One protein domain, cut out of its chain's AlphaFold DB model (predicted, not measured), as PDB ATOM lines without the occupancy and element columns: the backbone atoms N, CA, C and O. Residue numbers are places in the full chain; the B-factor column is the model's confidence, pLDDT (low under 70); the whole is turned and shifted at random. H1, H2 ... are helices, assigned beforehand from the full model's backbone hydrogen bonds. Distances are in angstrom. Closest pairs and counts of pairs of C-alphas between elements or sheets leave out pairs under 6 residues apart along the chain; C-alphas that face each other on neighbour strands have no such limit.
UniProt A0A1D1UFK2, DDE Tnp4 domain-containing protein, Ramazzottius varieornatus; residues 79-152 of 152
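What this domain is: This is residues 79 to 152 of the 152 residues of the protein "DDE Tnp4 domain-containing protein" of Ramazzottius varieornatus (UniProt A0A1D1UFK2). One long helix, H3, makes the middle; H1 crosses it on one side, H5 packs on it on the other, and residues 98 to 104 and the tail 146 to 152 stick out. The printed part has 74 residues with five named helices, H1 to H5 in order, which hold 45 of them, and no named strand; its class is all helix, and it is loose with a radius of gyration of the C-alphas of 14.3 A, and flat, spanning 40 by 32 by 16 A.

Where its parts are: Find C-alpha 79 at (151.128, 204.805, 173.377); H1 runs from there to residue 88, 14.4 A. H2 is residues 90 to 93, H3 105 to 123 over 25.9 A, H4 126 to 131, and H5 138 to 143, ending at C-alpha 143 (136.520, 199.155, 152.645).

How they stand to each other: H1 touches H3's residues 112 to 116 alone, about perpendicular at 85 degrees; look at C-alphas 85 and 116, the closest, 6.1 A apart. H1 and H4 only just touch, with 3 pairs of C-alphas within 8 A, closest 80 and 127 at 6.9 A. H1 and H2 only just touch, only at the corner, with 3 such pairs, closest 86 and 93 at 5.6 A. H5 touches H3's residues 118 to 122 alone, at a steep tilt of 50 degrees, opposite ways; C-alphas 121 and 138 are closest, 5.4 A. H1, H3, H4 and H5 have every O i to N i+4 pair within hydrogen-bond range; H2 is too short for one.

The domain as a whole: The C-alphas farthest apart, 132 and 152, are 41.6 A apart. The printed part has no cut; the link H2 to H3 is long, and pLDDT is under 70 at residues 145 to 152.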
ATOM      1  N   GLU A  79     149.684 204.691 173.636       92.38
ATOM      2  CA  GLU A  79     151.128 204.805 173.377       92.38
ATOM      3  C   GLU A  79     151.666 203.610 172.573       92.38
ATOM      4  O   GLU A  79     152.587 203.777 171.774       92.38
ATOM      5  N   TRP A  80     151.065 202.420 172.697       94.56
ATOM      6  CA  TRP A  80     151.458 201.249 171.900       94.56
ATOM      7  C   TRP A  80     151.257 201.450 170.396       94.56
ATOM      8  O   TRP A  80     152.060 200.951 169.608       94.56
ATOM      9  N   GLY A  81     150.223 202.193 169.988       92.38
ATOM     10  CA  GLY A  81     149.991 202.524 168.581       92.38
ATOM     11  C   GLY A  81     151.108 203.405 168.020       92.38
ATOM     12  O   GLY A  81     151.700 203.075 166.993       92.38
ATOM     13  N   PHE A  82     151.461 204.468 168.747       90.25
ATOM     14  CA  PHE A  82     152.584 205.342 168.394       90.25
ATOM     15  C   PHE A  82     153.917 204.590 168.386       90.25
ATOM     16  O   PHE A  82     154.696 204.732 167.444       90.25
ATOM     17  N   GLY A  83     154.154 203.733 169.383       93.06
ATOM     18  CA  GLY A  83     155.341 202.883 169.432       93.06
ATOM     19  C   GLY A  83     155.427 201.940 168.232       93.06
ATOM     20  O   GLY A  83     156.496 201.779 167.648       93.06
ATOM     21  N   LYS A  84     154.302 201.352 167.804       94.12
ATOM     22  CA  LYS A  84     154.268 200.486 166.618       94.12
ATOM     23  C   LYS A  84     154.564 201.259 165.329       94.12
ATOM     24  O   LYS A  84     155.334 200.752 164.518       94.12
ATOM     25  N   ILE A  85     154.013 202.467 165.165       94.25
ATOM     26  CA  ILE A  85     154.333 203.351 164.031       94.25
ATOM     27  C   ILE A  85     155.840 203.631 164.003       94.25
ATOM     28  O   ILE A  85     156.485 203.352 162.997       94.25
ATOM     29  N   GLY A  86     156.420 204.084 165.120       91.75
ATOM     30  CA  GLY A  86     157.851 204.396 165.195       91.75
ATOM     31  C   GLY A  86     158.766 203.187 164.957       91.75
ATOM     32  O   GLY A  86     159.839 203.339 164.380       91.75
ATOM     33  N   ASN A  87     158.335 201.982 165.346       92.38
ATOM     34  CA  ASN A  87     159.081 200.744 165.098       92.38
ATOM     35  C   ASN A  87     159.035 200.296 163.629       92.38
ATOM     36  O   ASN A  87     160.014 199.745 163.133       92.38
ATOM     37  N   LEU A  88     157.904 200.491 162.940       93.38
ATOM     38  CA  LEU A  88     157.747 200.114 161.531       93.38
ATOM     39  C   LEU A  88     158.326 201.168 160.579       93.38
ATOM     40  O   LEU A  88     158.862 200.825 159.527       93.38
ATOM     41  N   PHE A  89     158.231 202.442 160.954       92.00
ATOM     42  CA  PHE A  89     158.571 203.587 160.121       92.00
ATOM     43  C   PHE A  89     159.591 204.464 160.845       92.00
ATOM     44  O   PHE A  89     159.263 205.520 161.376       92.00
ATOM     45  N   ALA A  90     160.859 204.038 160.841       84.44
ATOM     46  CA  ALA A  90     161.949 204.749 161.519       84.44
ATOM     47  C   ALA A  90     162.080 206.225 161.093       84.44
ATOM     48  O   ALA A  90     162.511 207.059 161.883       84.44
ATOM     49  N   TYR A  91     161.662 206.552 159.865       81.75
ATOM     50  CA  TYR A  91     161.636 207.920 159.353       81.75
ATOM     51  C   TYR A  91     160.731 208.851 160.184       81.75
ATOM     52  O   TYR A  91     161.098 209.998 160.428       81.75
ATOM     53  N   ASP A  92     159.603 208.355 160.706       78.88
ATOM     54  CA  ASP A  92     158.713 209.127 161.588       78.88
ATOM     55  C   ASP A  92     159.295 209.331 162.999       78.88
ATOM     56  O   ASP A  92     158.710 210.035 163.822       78.88
ATOM     57  N   ASN A  93     160.461 208.745 163.284       79.50
ATOM     58  CA  ASN A  93     161.164 208.851 164.558       79.50
ATOM     59  C   ASN A  93     162.610 209.358 164.397       79.50
ATOM     60  O   ASN A  93     163.447 209.114 165.265       79.50
ATOM     61  N   TYR A  94     162.914 210.049 163.292       83.38
ATOM     62  CA  TYR A  94     164.239 210.613 163.023       83.38
ATOM     63  C   TYR A  94     164.194 212.152 163.018       83.38
ATOM     64  O   TYR A  94     164.023 212.761 161.963       83.38
ATOM     65  N   PRO A  95     164.335 212.820 164.185       77.50
ATOM     66  CA  PRO A  95     164.098 214.262 164.328       77.50
ATOM     67  C   PRO A  95     164.918 215.144 163.384       77.50
ATOM     68  O   PRO A  95     164.475 216.229 163.010       77.50
ATOM     69  N   GLU A  96     166.105 214.683 162.993       80.38
ATOM     70  CA  GLU A  96     166.997 215.396 162.077       80.38
ATOM     71  C   GLU A  96     166.393 215.547 160.670       80.38
ATOM     72  O   GLU A  96     166.642 216.569 160.026       80.38
ATOM     73  N   ASP A  97     165.528 214.613 160.250       79.38
ATOM     74  CA  ASP A  97     164.801 214.631 158.969       79.38
ATOM     75  C   ASP A  97     163.297 214.918 159.125       79.38
ATOM     76  O   ASP A  97     162.522 214.725 158.185       79.38
ATOM     77  N   LEU A  98     162.867 215.403 160.294       84.69
ATOM     78  CA  LEU A  98     161.496 215.854 160.542       84.69
ATOM     79  C   LEU A  98     161.435 217.386 160.563       84.69
ATOM     80  O   LEU A  98     161.153 218.014 161.587       84.69
ATOM     81  N   LYS A  99     161.701 218.014 159.410       85.56
ATOM     82  CA  LYS A  99     161.717 219.480 159.284       85.56
ATOM     83  C   LYS A  99     160.397 220.018 158.733       85.56
ATOM     84  O   LYS A  99     160.038 219.807 157.573       85.56
ATOM     85  N   LEU A 100     159.687 220.778 159.567       84.62
ATOM     86  CA  LEU A 100     158.462 221.474 159.168       84.62
ATOM     87  C   LEU A 100     158.715 222.411 157.985       84.62
ATOM     88  O   LEU A 100     159.690 223.157 157.971       84.62
ATOM     89  N   GLY A 101     157.813 222.380 157.004       83.25
ATOM     90  CA  GLY A 101     157.888 223.224 155.808       83.25
ATOM     91  C   GLY A 101     158.903 222.768 154.755       83.25
ATOM     92  O   GLY A 101     158.878 223.300 153.651       83.25
ATOM     93  N   LEU A 102     159.755 221.782 155.060       86.12
ATOM     94  CA  LEU A 102     160.678 221.177 154.090       86.12
ATOM     95  C   LEU A 102     160.197 219.812 153.605       86.12
ATOM     96  O   LEU A 102     160.436 219.446 152.459       86.12
ATOM     97  N   GLN A 103     159.510 219.066 154.468       86.06
ATOM     98  CA  GLN A 103     158.994 217.735 154.169       86.06
ATOM     99  C   GLN A 103     157.493 217.645 154.479       86.06
ATOM    100  O   GLN A 103     157.004 218.327 155.390       86.06
ATOM    101  N   PRO A 104     156.738 216.786 153.768       86.56
ATOM    102  CA  PRO A 104     155.310 216.585 153.992       86.56
ATOM    103  C   PRO A 104     155.047 215.687 155.218       86.56
ATOM    104  O   PRO A 104     154.409 214.643 155.117       86.56
ATOM    105  N   LEU A 105     155.507 216.105 156.403       87.69
ATOM    106  CA  LEU A 105     155.481 215.293 157.634       87.69
ATOM    107  C   LEU A 105     154.079 214.792 158.008       87.69
ATOM    108  O   LEU A 105     153.908 213.659 158.444       87.69
ATOM    109  N   GLY A 106     153.056 215.626 157.795       85.62
ATOM    110  CA  GLY A 106     151.669 215.233 158.040       85.62
ATOM    111  C   GLY A 106     151.192 214.103 157.122       85.62
ATOM    112  O   GLY A 106     150.364 213.299 157.538       85.62
ATOM    113  N   MET A 107     151.712 214.021 155.893       87.81
ATOM    114  CA  MET A 107     151.401 212.936 154.960       87.81
ATOM    115  C   MET A 107     152.120 211.651 155.364       87.81
ATOM    116  O   MET A 107     151.486 210.599 155.382       87.81
ATOM    117  N   TYR A 108     153.400 211.740 155.739       89.50
ATOM    118  CA  TYR A 108     154.183 210.586 156.190       89.50
ATOM    119  C   TYR A 108     153.516 209.883 157.364       89.50
ATOM    120  O   TYR A 108     153.180 208.708 157.243       89.50
ATOM    121  N   PHE A 109     153.169 210.634 158.412       89.44
ATOM    122  CA  PHE A 109     152.506 210.059 159.576       89.44
ATOM    123  C   PHE A 109     151.144 209.430 159.237       89.44
ATOM    124  O   PHE A 109     150.800 208.375 159.762       89.44
ATOM    125  N   ARG A 110     150.350 210.039 158.339       89.62
ATOM    126  CA  ARG A 110     149.055 209.468 157.914       89.62
ATOM    127  C   ARG A 110     149.231 208.153 157.160       89.62
ATOM    128  O   ARG A 110     148.529 207.190 157.455       89.62
ATOM    129  N   VAL A 111     150.169 208.110 156.215       91.88
ATOM    130  CA  VAL A 111     150.480 206.893 155.454       91.88
ATOM    131  C   VAL A 111     151.031 205.815 156.389       91.88
ATOM    132  O   VAL A 111     150.571 204.678 156.340       91.88
ATOM    133  N   ALA A 112     151.941 206.170 157.295       93.69
ATOM    134  CA  ALA A 112     152.485 205.254 158.292       93.69
ATOM    135  C   ALA A 112     151.400 204.710 159.234       93.69
ATOM    136  O   ALA A 112     151.373 203.510 159.512       93.69
ATOM    137  N   ALA A 113     150.461 205.550 159.682       93.31
ATOM    138  CA  ALA A 113     149.323 205.125 160.494       93.31
ATOM    139  C   ALA A 113     148.405 204.153 159.731       93.31
ATOM    140  O   ALA A 113     148.074 203.091 160.261       93.31
ATOM    141  N   LEU A 114     148.059 204.460 158.474       93.75
ATOM    142  CA  LEU A 114     147.275 203.567 157.612       93.75
ATOM    143  C   LEU A 114     147.969 202.210 157.439       93.75
ATOM    144  O   LEU A 114     147.381 201.163 157.710       93.75
ATOM    145  N   LEU A 115     149.246 202.212 157.053       95.00
ATOM    146  CA  LEU A 115     150.012 200.981 156.862       95.00
ATOM    147  C   LEU A 115     150.202 200.204 158.175       95.00
ATOM    148  O   LEU A 115     150.181 198.973 158.166       95.00
ATOM    149  N   THR A 116     150.322 200.891 159.314       95.62
ATOM    150  CA  THR A 116     150.358 200.262 160.645       95.62
ATOM    151  C   THR A 116     149.037 199.572 160.978       95.62
ATOM    152  O   THR A 116     149.042 198.478 161.558       95.62
ATOM    153  N   ASN A 117     147.903 200.165 160.603       94.06
ATOM    154  CA  ASN A 117     146.594 199.539 160.770       94.06
ATOM    155  C   ASN A 117     146.466 198.296 159.880       94.06
ATOM    156  O   ASN A 117     146.115 197.232 160.389       94.06
ATOM    157  N   CYS A 118     146.879 198.368 158.609       95.44
ATOM    158  CA  CYS A 118     146.951 197.203 157.717       95.44
ATOM    159  C   CYS A 118     147.846 196.093 158.293       95.44
ATOM    160  O   CYS A 118     147.450 194.929 158.367       95.44
ATOM    161  N   HIS A 119     149.032 196.452 158.792       95.94
ATOM    162  CA  HIS A 119     149.923 195.514 159.470       95.94
ATOM    163  C   HIS A 119     149.262 194.907 160.717       95.94
ATOM    164  O   HIS A 119     149.521 193.749 161.045       95.94
ATOM    165  N   THR A 120     148.449 195.669 161.451       95.31
ATOM    166  CA  THR A 120     147.704 195.176 162.620       95.31
ATOM    167  C   THR A 120     146.612 194.187 162.228       95.31
ATOM    168  O   THR A 120     146.461 193.187 162.919       95.31
ATOM    169  N   CYS A 121     145.921 194.399 161.109       94.94
ATOM    170  CA  CYS A 121     144.945 193.440 160.586       94.94
ATOM    171  C   CYS A 121     145.607 192.094 160.241       94.94
ATOM    172  O   CYS A 121     145.069 191.036 160.542       94.94
ATOM    173  N   LEU A 122     146.806 192.132 159.647       95.38
ATOM    174  CA  LEU A 122     147.514 190.929 159.189       95.38
ATOM    175  C   LEU A 122     148.293 190.195 160.291       95.38
ATOM    176  O   LEU A 122     148.394 188.975 160.262       95.38
ATOM    177  N   ASN A 123     148.878 190.930 161.240       94.75
ATOM    178  CA  ASN A 123     149.843 190.381 162.206       94.75
ATOM    179  C   ASN A 123     149.422 190.586 163.669       94.75
ATOM    180  O   ASN A 123     150.155 190.219 164.585       94.75
ATOM    181  N   GLY A 124     148.284 191.240 163.906       92.25
ATOM    182  CA  GLY A 124     147.881 191.689 165.232       92.25
ATOM    183  C   GLY A 124     148.727 192.850 165.771       92.25
ATOM    184  O   GLY A 124     149.603 193.429 165.109       92.25
ATOM    185  N   SER A 125     148.437 193.234 167.010       93.50
ATOM    186  CA  SER A 125     149.258 194.141 167.814       93.50
ATOM    187  C   SER A 125     148.957 193.947 169.301       93.50
ATOM    188  O   SER A 125     148.087 193.163 169.679       93.50
ATOM    189  N   GLN A 126     149.683 194.654 170.165       93.75
ATOM    190  CA  GLN A 126     149.463 194.599 171.610       93.75
ATOM    191  C   GLN A 126     148.065 195.099 172.016       93.75
ATOM    192  O   GLN A 126     147.456 194.545 172.926       93.75
ATOM    193  N   THR A 127     147.539 196.109 171.321       91.44
ATOM    194  CA  THR A 127     146.237 196.732 171.599       91.44
ATOM    195  C   THR A 127     145.043 195.760 171.509       91.44
ATOM    196  O   THR A 127     144.370 195.589 172.523       91.44
ATOM    197  N   PRO A 128     144.763 195.079 170.377       89.81
ATOM    198  CA  PRO A 128     143.659 194.125 170.266       89.81
ATOM    199  C   PRO A 128     143.803 192.956 171.248       89.81
ATOM    200  O   PRO A 128     142.815 192.554 171.855       89.81
ATOM    201  N   ASN A 129     145.030 192.480 171.492       91.00
ATOM    202  CA  ASN A 129     145.290 191.434 172.484       91.00
ATOM    203  C   ASN A 129     144.913 191.883 173.902       91.00
ATOM    204  O   ASN A 129     144.286 191.129 174.640       91.00
ATOM    205  N   TYR A 130     145.267 193.115 174.278       93.38
ATOM    206  CA  TYR A 130     144.948 193.675 175.591       93.38
ATOM    207  C   TYR A 130     143.439 193.857 175.803       93.38
ATOM    208  O   TYR A 130     142.931 193.567 176.882       93.38
ATOM    209  N   PHE A 131     142.718 194.310 174.775       92.31
ATOM    210  CA  PHE A 131     141.267 194.503 174.845       92.31
ATOM    211  C   PHE A 131     140.456 193.236 174.542       92.31
ATOM    212  O   PHE A 131     139.231 193.290 174.583       92.31
ATOM    213  N   ALA A 132     141.118 192.112 174.247       94.62
ATOM    214  CA  ALA A 132     140.485 190.874 173.796       94.62
ATOM    215  C   ALA A 132     139.539 191.089 172.594       94.62
ATOM    216  O   ALA A 132     138.460 190.500 172.514       94.62
ATOM    217  N   VAL A 133     139.953 191.945 171.656       92.38
ATOM    218  CA  VAL A 133     139.212 192.262 170.428       92.38
ATOM    219  C   VAL A 133     139.931 191.642 169.239       92.38
ATOM    220  O   VAL A 133     141.144 191.777 169.100       92.38
ATOM    221  N   VAL A 134     139.179 190.988 168.355       92.12
ATOM    222  CA  VAL A 134     139.713 190.478 167.087       92.12
ATOM    223  C   VAL A 134     139.875 191.658 166.119       92.12
ATOM    224  O   VAL A 134     138.897 192.375 165.895       92.12
ATOM    225  N   PRO A 135     141.077 191.908 165.563       91.38
ATOM    226  CA  PRO A 135     141.252 192.927 164.531       91.38
ATOM    227  C   PRO A 135     140.363 192.636 163.314       91.38
ATOM    228  O   PRO A 135     140.157 191.463 162.999       91.38
ATOM    229  N   PRO A 136     139.881 193.666 162.598       93.69
ATOM    230  CA  PRO A 136     139.214 193.445 161.322       93.69
ATOM    231  C   PRO A 136     140.175 192.786 160.327       93.69
ATOM    232  O   PRO A 136     141.403 192.889 160.445       93.69
ATOM    233  N   THR A 137     139.618 192.134 159.315       95.19
ATOM    234  CA  THR A 137     140.398 191.706 158.155       95.19
ATOM    235  C   THR A 137     140.951 192.920 157.407       95.19
ATOM    236  O   THR A 137     140.449 194.041 157.520       95.19
ATOM    237  N   LEU A 138     141.999 192.703 156.606       94.50
ATOM    238  CA  LEU A 138     142.577 193.774 155.793       94.50
ATOM    239  C   LEU A 138     141.535 194.393 154.846       94.50
ATOM    240  O   LEU A 138     141.487 195.611 154.706       94.50
ATOM    241  N   THR A 139     140.697 193.558 154.228       94.31
ATOM    242  CA  THR A 139     139.634 193.997 153.320       94.31
ATOM    243  C   THR A 139     138.606 194.856 154.048       94.31
ATOM    244  O   THR A 139     138.377 195.987 153.633       94.31
ATOM    245  N   GLU A 140     138.081 194.390 155.187       94.00
ATOM    246  CA  GLU A 140     137.128 195.169 155.992       94.00
ATOM    247  C   GLU A 140     137.716 196.513 156.436       94.00
ATOM    248  O   GLU A 140     137.011 197.519 156.470       94.00
ATOM    249  N   HIS A 141     139.007 196.565 156.779       92.12
ATOM    250  CA  HIS A 141     139.641 197.821 157.173       92.12
ATOM    251  C   HIS A 141     139.713 198.830 156.019       92.12
ATOM    252  O   HIS A 141     139.435 200.010 156.227       92.12
ATOM    253  N   LEU A 142     140.086 198.373 154.822       92.12
ATOM    254  CA  LEU A 142     140.247 199.234 153.649       92.12
ATOM    255  C   LEU A 142     138.904 199.668 153.049       92.12
ATOM    256  O   LEU A 142     138.797 200.798 152.584       92.12
ATOM    257  N   GLU A 143     137.879 198.818 153.101       90.81
ATOM    258  CA  GLU A 143     136.520 199.155 152.645       90.81
ATOM    259  C   GLU A 143     135.838 200.198 153.540       90.81
ATOM    260  O   GLU A 143     135.036 200.996 153.065       90.81
ATOM    261  N   ASN A 144     136.171 200.221 154.833       80.31
ATOM    262  CA  ASN A 144     135.654 201.206 155.788       80.31
ATOM    263  C   ASN A 144     136.487 202.494 155.845       80.31
ATOM    264  O   ASN A 144     136.236 203.341 156.708       80.31
ATOM    265  N   TYR A 145     137.497 202.648 154.985       68.62
ATOM    266  CA  TYR A 145     138.279 203.874 154.969       68.62
ATOM    267  C   TYR A 145     137.422 204.993 154.361       68.62
ATOM    268  O   TYR A 145     137.002 204.867 153.211       68.62
ATOM    269  N   PRO A 146     137.111 206.065 155.111       62.28
ATOM    270  CA  PRO A 146     136.292 207.143 154.582       62.28
ATOM    271  C   PRO A 146     137.003 207.751 153.371       62.28
ATOM    272  O   PRO A 146     138.191 208.067 153.446       62.28
ATOM    273  N   GLU A 147     136.285 207.901 152.256       55.09
ATOM    274  CA  GLU A 147     136.781 208.703 151.146       55.09
ATOM    275  C   GLU A 147     136.952 210.132 151.664       55.09
ATOM    276  O   GLU A 147     135.979 210.825 151.967       55.09
ATOM    277  N   ASP A 148     138.202 210.565 151.823       53.22
ATOM    278  CA  ASP A 148     138.494 211.973 152.034       53.22
ATOM    279  C   ASP A 148     138.002 212.700 150.774       53.22
ATOM    280  O   ASP A 148     138.624 212.615 149.713       53.22
ATOM    281  N   HIS A 149     136.866 213.400 150.862       42.53
ATOM    282  CA  HIS A 149     136.504 214.400 149.865       42.53
ATOM    283  C   HIS A 149     137.607 215.461 149.883       42.53
ATOM    284  O   HIS A 149     137.664 216.322 150.761       42.53
ATOM    285  N   ILE A 150     138.546 215.343 148.946       41.59
ATOM    286  CA  ILE A 150     139.507 216.393 148.649       41.59
ATOM    287  C   ILE A 150     138.699 217.463 147.920       41.59
ATOM    288  O   ILE A 150     138.515 217.393 146.706       41.59
ATOM    289  N   ASP A 151     138.155 218.411 148.680       39.31
ATOM    290  CA  ASP A 151     137.647 219.653 148.111       39.31
ATOM    291  C   ASP A 151     138.828 220.329 147.388       39.31
ATOM    292  O   ASP A 151     139.810 220.726 148.022       39.31
ATOM    293  N   ASN A 152     138.757 220.350 146.050       35.62
ATOM    294  CA  ASN A 152     139.685 221.069 145.170       35.62
ATOM    295  C   ASN A 152     139.568 222.583 145.354       35.62
ATOM    296  O   ASN A 152     138.420 223.079 145.447       35.62
TER     297      ASN A 152